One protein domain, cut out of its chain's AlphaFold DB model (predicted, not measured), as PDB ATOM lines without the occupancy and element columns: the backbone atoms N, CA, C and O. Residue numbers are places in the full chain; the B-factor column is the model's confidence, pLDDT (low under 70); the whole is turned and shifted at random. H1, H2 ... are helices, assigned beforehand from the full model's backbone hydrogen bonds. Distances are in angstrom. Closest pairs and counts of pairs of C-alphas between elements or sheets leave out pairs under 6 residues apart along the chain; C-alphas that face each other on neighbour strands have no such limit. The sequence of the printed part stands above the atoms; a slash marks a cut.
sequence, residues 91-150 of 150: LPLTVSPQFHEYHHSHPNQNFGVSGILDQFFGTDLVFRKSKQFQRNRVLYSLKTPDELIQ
ATOM      1  N   LEU A  91     -30.135 -36.872  41.630       76.25
ATOM      2  CA  LEU A  91     -28.976 -37.745  41.714       76.25
ATOM      3  C   LEU A  91     -27.826 -37.034  42.448       76.25
ATOM      4  O   LEU A  91     -27.656 -35.817  42.326       76.25
ATOM      5  N   PRO A  92     -27.018 -37.781  43.219       75.56
ATOM      6  CA  PRO A  92     -25.807 -37.244  43.817       75.56
ATOM      7  C   PRO A  92     -24.825 -36.791  42.735       75.56
ATOM      8  O   PRO A  92     -24.639 -37.480  41.733       75.56
ATOM      9  N   LEU A  93     -24.147 -35.671  42.980       76.25
ATOM     10  CA  LEU A  93     -23.108 -35.092  42.121       76.25
ATOM     11  C   LEU A  93     -23.591 -34.674  40.722       76.25
ATOM     12  O   LEU A  93     -22.767 -34.449  39.835       76.25
ATOM     13  N   THR A  94     -24.900 -34.532  40.513       78.38
ATOM     14  CA  THR A  94     -25.459 -34.014  39.261       78.38
ATOM     15  C   THR A  94     -26.245 -32.727  39.486       78.38
ATOM     16  O   THR A  94     -26.644 -32.386  40.603       78.38
ATOM     17  N   VAL A  95     -26.447 -31.980  38.399       83.00
ATOM     18  CA  VAL A  95     -27.319 -30.802  38.397       83.00
ATOM     19  C   VAL A  95     -28.753 -31.207  38.716       83.00
ATOM     20  O   VAL A  95     -29.215 -32.269  38.316       83.00
ATOM     21  N   SER A  96     -29.471 -30.366  39.443       86.62
ATOM     22  CA  SER A  96     -30.842 -30.668  39.842       86.62
ATOM     23  C   SER A  96     -31.812 -30.611  38.645       86.62
ATOM     24  O   SER A  96     -31.665 -29.725  37.801       86.62
ATOM     25  N   PRO A  97     -32.831 -31.495  38.562       88.81
ATOM     26  CA  PRO A  97     -33.840 -31.450  37.494       88.81
ATOM     27  C   PRO A  97     -34.785 -30.236  37.595       88.81
ATOM     28  O   PRO A  97     -35.470 -29.901  36.629       88.81
ATOM     29  N   GLN A  98     -34.795 -29.537  38.737       90.19
ATOM     30  CA  GLN A  98     -35.793 -28.520  39.087       90.19
ATOM     31  C   GLN A  98     -35.904 -27.371  38.079       90.19
ATOM     32  O   GLN A  98     -37.003 -26.887  37.825       90.19
ATOM     33  N   PHE A  99     -34.785 -26.923  37.501       92.31
ATOM     34  CA  PHE A  99     -34.798 -25.862  36.489       92.31
ATOM     35  C   PHE A  99     -35.558 -26.297  35.226       92.31
ATOM     36  O   PHE A  99     -36.392 -25.557  34.708       92.31
ATOM     37  N   HIS A 100     -35.299 -27.517  34.754       91.88
ATOM     38  CA  HIS A 100     -35.902 -28.052  33.537       91.88
ATOM     39  C   HIS A 100     -37.376 -28.426  33.749       91.88
ATOM     40  O   HIS A 100     -38.219 -28.140  32.904       91.88
ATOM     41  N   GLU A 101     -37.726 -28.989  34.907       90.19
ATOM     42  CA  GLU A 101     -39.129 -29.230  35.277       90.19
ATOM     43  C   GLU A 101     -39.925 -27.925  35.416       90.19
ATOM     44  O   GLU A 101     -41.098 -27.848  35.034       90.19
ATOM     45  N   TYR A 102     -39.290 -26.870  35.933       92.94
ATOM     46  CA  TYR A 102     -39.923 -25.559  36.007       92.94
ATOM     47  C   TYR A 102     -40.242 -25.007  34.613       92.94
ATOM     48  O   TYR A 102     -41.348 -24.512  34.407       92.94
ATOM     49  N   HIS A 103     -39.336 -25.172  33.645       94.31
ATOM     50  CA  HIS A 103     -39.585 -24.821  32.245       94.31
ATOM     51  C   HIS A 103     -40.808 -25.553  31.661       94.31
ATOM     52  O   HIS A 103     -41.691 -24.911  31.097       94.31
ATOM     53  N   HIS A 104     -40.938 -26.871  31.869       93.56
ATOM     54  CA  HIS A 104     -42.105 -27.631  31.375       93.56
ATOM     55  C   HIS A 104     -43.436 -27.174  31.970       93.56
ATOM     56  O   HIS A 104     -44.476 -27.274  31.322       93.56
ATOM     57  N   SER A 105     -43.417 -26.656  33.199       92.31
ATOM     58  CA  SER A 105     -44.607 -26.079  33.835       92.31
ATOM     59  C   SER A 105     -44.837 -24.603  33.482       92.31
ATOM     60  O   SER A 105     -45.930 -24.092  33.726       92.31
ATOM     61  N   HIS A 106     -43.848 -23.917  32.897       93.81
ATOM     62  CA  HIS A 106     -43.880 -22.486  32.593       93.81
ATOM     63  C   HIS A 106     -43.240 -22.194  31.218       93.81
ATOM     64  O   HIS A 106     -42.068 -21.821  31.146       93.81
ATOM     65  N   PRO A 107     -44.009 -22.269  30.117       89.75
ATOM     66  CA  PRO A 107     -43.467 -22.300  28.751       89.75
ATOM     67  C   PRO A 107     -42.721 -21.031  28.299       89.75
ATOM     68  O   PRO A 107     -42.002 -21.067  27.308       89.75
ATOM     69  N   ASN A 108     -42.869 -19.911  29.014       94.44
ATOM     70  CA  ASN A 108     -42.303 -18.610  28.635       94.44
ATOM     71  C   ASN A 108     -41.068 -18.213  29.463       94.44
ATOM     72  O   ASN A 108     -40.819 -17.024  29.657       94.44
ATOM     73  N   GLN A 109     -40.338 -19.182  30.018       94.69
ATOM     74  CA  GLN A 109     -39.198 -18.925  30.899       94.69
ATOM     75  C   GLN A 109     -38.269 -20.144  30.998       94.69
ATOM     76  O   GLN A 109     -38.648 -21.246  30.596       94.69
ATOM     77  N   ASN A 110     -37.052 -19.940  31.522       94.81
ATOM     78  CA  ASN A 110     -36.054 -20.997  31.746       94.81
ATOM     79  C   ASN A 110     -35.694 -21.802  30.476       94.81
ATOM     80  O   ASN A 110     -35.758 -23.028  30.459       94.81
ATOM     81  N   PHE A 111     -35.324 -21.114  29.400       94.06
ATOM     82  CA  PHE A 111     -35.099 -21.692  28.072       94.06
ATOM     83  C   PHE A 111     -33.757 -22.419  27.926       94.06
ATOM     84  O   PHE A 111     -33.626 -23.346  27.124       94.06
ATOM     85  N   GLY A 112     -32.726 -21.974  28.639       90.44
ATOM     86  CA  GLY A 112     -31.365 -22.467  28.492       90.44
ATOM     87  C   GLY A 112     -31.093 -23.713  29.326       90.44
ATOM     88  O   GLY A 112     -31.416 -23.782  30.505       90.44
ATOM     89  N   VAL A 113     -30.375 -24.678  28.749       84.31
ATOM     90  CA  VAL A 113     -29.991 -25.924  29.442       84.31
ATOM     91  C   VAL A 113     -29.147 -25.663  30.701       84.31
ATOM     92  O   VAL A 113     -29.295 -26.364  31.696       84.31
ATOM     93  N   SER A 114     -28.263 -24.657  30.671       82.94
ATOM     94  CA  SER A 114     -27.397 -24.290  31.806       82.94
ATOM     95  C   SER A 114     -27.934 -23.142  32.666       82.94
ATOM     96  O   SER A 114     -27.352 -22.855  33.709       82.94
ATOM     97  N   GLY A 115     -28.978 -22.436  32.220       89.00
ATOM     98  CA  GLY A 115     -29.503 -21.236  32.879       89.00
ATOM     99  C   GLY A 115     -28.612 -19.983  32.816       89.00
ATOM    100  O   GLY A 115     -29.052 -18.918  33.233       89.00
ATOM    101  N   ILE A 116     -27.385 -20.055  32.277       92.88
ATOM    102  CA  ILE A 116     -26.461 -18.900  32.218       92.88
ATOM    103  C   ILE A 116     -27.049 -17.768  31.369       92.88
ATOM    104  O   ILE A 116     -27.039 -16.604  31.768       92.88
ATOM    105  N   LEU A 117     -27.571 -18.113  30.189       94.75
ATOM    106  CA  LEU A 117     -28.216 -17.135  29.318       94.75
ATOM    107  C   LEU A 117     -29.535 -16.652  29.917       94.75
ATOM    108  O   LEU A 117     -29.846 -15.474  29.793       94.75
ATOM    109  N   ASP A 118     -30.268 -17.509  30.630       96.81
ATOM    110  CA  ASP A 118     -31.494 -17.082  31.299       96.81
ATOM    111  C   ASP A 118     -31.238 -16.066  32.402       96.81
ATOM    112  O   ASP A 118     -31.989 -15.104  32.533       96.81
ATOM    113  N   GLN A 119     -30.144 -16.229  33.142       95.06
ATOM    114  CA  GLN A 119     -29.715 -15.246  34.124       95.06
ATOM    115  C   GLN A 119     -29.335 -13.917  33.456       95.06
ATOM    116  O   GLN A 119     -29.652 -12.853  33.987       95.06
ATOM    117  N   PHE A 120     -28.656 -13.967  32.305       96.81
ATOM    118  CA  PHE A 120     -28.251 -12.766  31.571       96.81
ATOM    119  C   PHE A 120     -29.453 -12.009  30.989       96.81
ATOM    120  O   PHE A 120     -29.528 -10.789  31.105       96.81
ATOM    121  N   PHE A 121     -30.407 -12.729  30.398       96.81
ATOM    122  CA  PHE A 121     -31.599 -12.148  29.770       96.81
ATOM    123  C   PHE A 121     -32.795 -12.002  30.723       96.81
ATOM    124  O   PHE A 121     -33.823 -11.450  30.337       96.81
ATOM    125  N   GLY A 122     -32.678 -12.464  31.968       96.44
ATOM    126  CA  GLY A 122     -33.725 -12.365  32.986       96.44
ATOM    127  C   GLY A 122     -34.914 -13.308  32.774       96.44
ATOM    128  O   GLY A 122     -35.985 -13.084  33.342       96.44
ATOM    129  N   THR A 123     -34.758 -14.372  31.989       97.19
ATOM    130  CA  THR A 123     -35.820 -15.362  31.741       97.19
ATOM    131  C   THR A 123     -35.944 -16.397  32.861       97.19
ATOM    132  O   THR A 123     -36.825 -17.248  32.794       97.19
ATOM    133  N   ASP A 124     -35.127 -16.316  33.920       96.94
ATOM    134  CA  ASP A 124     -35.231 -17.133  35.140       96.94
ATOM    135  C   ASP A 124     -35.758 -16.357  36.370       96.94
ATOM    136  O   ASP A 124     -35.817 -16.899  37.477       96.94
ATOM    137  N   LEU A 125     -36.161 -15.088  36.220       96.69
ATOM    138  CA  LEU A 125     -36.494 -14.214  37.356       96.69
ATOM    139  C   LEU A 125     -37.647 -14.736  38.226       96.69
ATOM    140  O   LEU A 125     -37.621 -14.560  39.448       96.69
ATOM    141  N   VAL A 126     -38.664 -15.362  37.626       96.00
ATOM    142  CA  VAL A 126     -39.778 -15.960  38.382       96.00
ATOM    143  C   VAL A 126     -39.343 -17.278  39.012       96.00
ATOM    144  O   VAL A 126     -39.624 -17.508  40.191       96.00
ATOM    145  N   PHE A 127     -38.578 -18.095  38.280       95.69
ATOM    146  CA  PHE A 127     -37.991 -19.319  38.814       95.69
ATOM    147  C   PHE A 127     -37.197 -19.040  40.087       95.69
ATOM    148  O   PHE A 127     -37.440 -19.698  41.093       95.69
ATOM    149  N   ARG A 128     -36.351 -18.004  40.108       95.12
ATOM    150  CA  ARG A 128     -35.537 -17.619  41.277       95.12
ATOM    151  C   ARG A 128     -36.342 -17.259  42.531       95.12
ATOM    152  O   ARG A 128     -35.798 -17.291  43.632       95.12
ATOM    153  N   LYS A 129     -37.630 -16.939  42.386       95.56
ATOM    154  CA  LYS A 129     -38.562 -16.661  43.496       95.56
ATOM    155  C   LYS A 129     -39.371 -17.893  43.920       95.56
ATOM    156  O   LYS A 129     -40.124 -17.828  44.890       95.56
ATOM    157  N   SER A 130     -39.253 -19.004  43.197       92.69
ATOM    158  CA  SER A 130     -40.044 -20.217  43.405       92.69
ATOM    159  C   SER A 130     -39.453 -21.149  44.470       92.69
ATOM    160  O   SER A 130     -38.267 -21.092  44.811       92.69
ATOM    161  N   LYS A 131     -40.275 -22.091  44.953       90.38
ATOM    162  CA  LYS A 131     -39.809 -23.194  45.813       90.38
ATOM    163  C   LYS A 131     -38.868 -24.144  45.059       90.38
ATOM    164  O   LYS A 131     -37.980 -24.735  45.668       90.38
ATOM    165  N   GLN A 132     -39.041 -24.287  43.746       90.44
ATOM    166  CA  GLN A 132     -38.209 -25.125  42.886       90.44
ATOM    167  C   GLN A 132     -36.768 -24.609  42.850       90.44
ATOM    168  O   GLN A 132     -35.844 -25.408  42.964       90.44
ATOM    169  N   PHE A 133     -36.561 -23.288  42.819       92.19
ATOM    170  CA  PHE A 133     -35.218 -22.705  42.909       92.19
ATOM    171  C   PHE A 133     -34.536 -22.995  44.250       92.19
ATOM    172  O   PHE A 133     -33.363 -23.352  44.272       92.19
ATOM    173  N   GLN A 134     -35.274 -22.960  45.364       88.94
ATOM    174  CA  GLN A 134     -34.730 -23.346  46.677       88.94
ATOM    175  C   GLN A 134     -34.269 -24.816  46.714       88.94
ATOM    176  O   GLN A 134     -33.370 -25.180  47.480       88.94
ATOM    177  N   ARG A 135     -34.882 -25.665  45.882       86.38
ATOM    178  CA  ARG A 135     -34.552 -27.087  45.711       86.38
ATOM    179  C   ARG A 135     -33.537 -27.339  44.592       86.38
ATOM    180  O   ARG A 135     -33.031 -28.452  44.502       86.38
ATOM    181  N   ASN A 136     -33.221 -26.341  43.768       89.19
ATOM    182  CA  ASN A 136     -32.309 -26.449  42.631       89.19
ATOM    183  C   ASN A 136     -30.848 -26.456  43.107       89.19
ATOM    184  O   ASN A 136     -30.136 -25.458  43.001       89.19
ATOM    185  N   ARG A 137     -30.420 -27.569  43.706       85.31
ATOM    186  CA  ARG A 137     -29.110 -27.711  44.352       85.31
ATOM    187  C   ARG A 137     -28.451 -29.009  43.912       85.31
ATOM    188  O   ARG A 137     -29.126 -30.026  43.792       85.31
ATOM    189  N   VAL A 138     -27.134 -28.985  43.726       83.88
ATOM    190  CA  VAL A 138     -26.353 -30.218  43.571       83.88
ATOM    191  C   VAL A 138     -26.264 -30.897  44.934       83.88
ATOM    192  O   VAL A 138     -25.854 -30.275  45.918       83.88
ATOM    193  N   LEU A 139     -26.649 -32.168  45.000       78.94
ATOM    194  CA  LEU A 139     -26.484 -32.966  46.208       78.94
ATOM    195  C   LEU A 139     -25.090 -33.587  46.221       78.94
ATOM    196  O   LEU A 139     -24.778 -34.449  45.410       78.94
ATOM    197  N   TYR A 140     -24.249 -33.189  47.172       77.06
ATOM    198  CA  TYR A 140     -22.908 -33.766  47.348       77.06
ATOM    199  C   TYR A 140     -22.903 -35.055  48.186       77.06
ATOM    200  O   TYR A 140     -21.849 -35.544  48.580       77.06
ATOM    201  N   SER A 141     -24.082 -35.604  48.481       68.88
ATOM    202  CA  SER A 141     -24.273 -36.801  49.294       68.88
ATOM    203  C   SER A 141     -25.099 -37.821  48.530       68.88
ATOM    204  O   SER A 141     -25.993 -37.444  47.784       68.88
ATOM    205  N   LEU A 142     -24.840 -39.109  48.771       67.12
ATOM    206  CA  LEU A 142     -25.642 -40.220  48.239       67.12
ATOM    207  C   LEU A 142     -27.030 -40.341  48.897       67.12
ATOM    208  O   LEU A 142     -27.803 -41.215  48.511       67.12
ATOM    209  N   LYS A 143     -27.314 -39.516  49.913       62.22
ATOM    210  CA  LYS A 143     -28.619 -39.424  50.574       62.22
ATOM    211  C   LYS A 143     -29.630 -38.698  49.687       62.22
ATOM    212  O   LYS A 143     -29.261 -37.793  48.937       62.22
ATOM    213  N   THR A 144     -30.896 -39.086  49.778       61.44
ATOM    214  CA  THR A 144     -31.976 -38.457  49.003       61.44
ATOM    215  C   THR A 144     -32.263 -37.032  49.511       61.44
ATOM    216  O   THR A 144     -31.918 -36.710  50.649       61.44
ATOM    217  N   PRO A 145     -32.898 -36.150  48.708       62.44
ATOM    218  CA  PRO A 145     -33.317 -34.828  49.178       62.44
ATOM    219  C   PRO A 145     -34.121 -34.866  50.477       62.44
ATOM    220  O   PRO A 145     -33.884 -34.042  51.353       62.44
ATOM    221  N   ASP A 146     -35.035 -35.829  50.613       62.16
ATOM    222  CA  ASP A 146     -35.919 -35.944  51.777       62.16
ATOM    223  C   ASP A 146     -35.140 -36.315  53.047       62.16
ATOM    224  O   ASP A 146     -35.432 -35.816  54.127       62.16
ATOM    225  N   GLU A 147     -34.080 -37.118  52.917       57.16
ATOM    226  CA  GLU A 147     -33.161 -37.431  54.021       57.16
ATOM    227  C   GLU A 147     -32.268 -36.243  54.421       57.16
ATOM    228  O   GLU A 147     -31.654 -36.266  55.489       57.16
ATOM    229  N   LEU A 148     -32.149 -35.226  53.561       61.22
ATOM    230  CA  LEU A 148     -31.334 -34.028  53.786       61.22
ATOM    231  C   LEU A 148     -32.151 -32.826  54.285       61.22
ATOM    232  O   LEU A 148     -31.554 -31.834  54.698       61.22
ATOM    233  N   ILE A 149     -33.486 -32.891  54.236       57.09
ATOM    234  CA  ILE A 149     -34.412 -31.856  54.725       57.09
ATOM    235  C   ILE A 149     -35.040 -32.343  56.046       57.09
ATOM    236  O   ILE A 149     -36.246 -32.562  56.125       57.09
ATOM    237  N   GLN A 150     -34.202 -32.549  57.068       43.12
ATOM    238  CA  GLN A 150     -34.644 -32.669  58.467       43.12
ATOM    239  C   GLN A 150     -34.678 -31.295  59.132       43.12
ATOM    240  O   GLN A 150     -33.718 -30.520  58.913       43.12
TER     241      GLN A 150
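Overview. This is residues 91 to 150 of the 150 residues of the protein "Hypothetical protein" of Medioppia subpectinata (UniProt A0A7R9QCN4). With little regular structure, this is an elongated run of loops with short helices, H1 and H3 touching between H2 near one end and H4 near the other. The printed part has 60 residues, of which 23 are in four named helices, in the order H1, H2, H3, H4; there is no named strand, and the class is all helix. It is only just compact, close to loose, with a radius of gyration of the C-alphas of 12.2 A and spans of 34 by 18 by 17 A.

Along the chain. H1, the longest helix, is residues 98 to 105, 10.5 A long, from C-alpha 98 at (-35.793, -28.520, 39.087). H3 is residues 131 to 135, 6.5 A; H2 is residues 116 to 121, 8.8 A. H4 is residues 145 to 148, 5.1 A, ending at C-alpha 148 at (-31.334, -34.028, 53.786).

Arrangement. H1 and H3 touch; their closest C-alphas, of Gln 98 and Gln 132, are 5.6 A apart. H2 is apart from H1 and H3, and H4 is apart from H1, H2 and H3. Every O i to N i+4 pair is within hydrogen-bond range in H1, H2 and H3; H4 is too short for one.

Size, cuts and confidence. The C-alphas farthest apart, of Phe 121 and Gln 150, are 35.4 A apart. The printed part has no cut, and the three links are short. Residues 141 to 150 have pLDDT under 70.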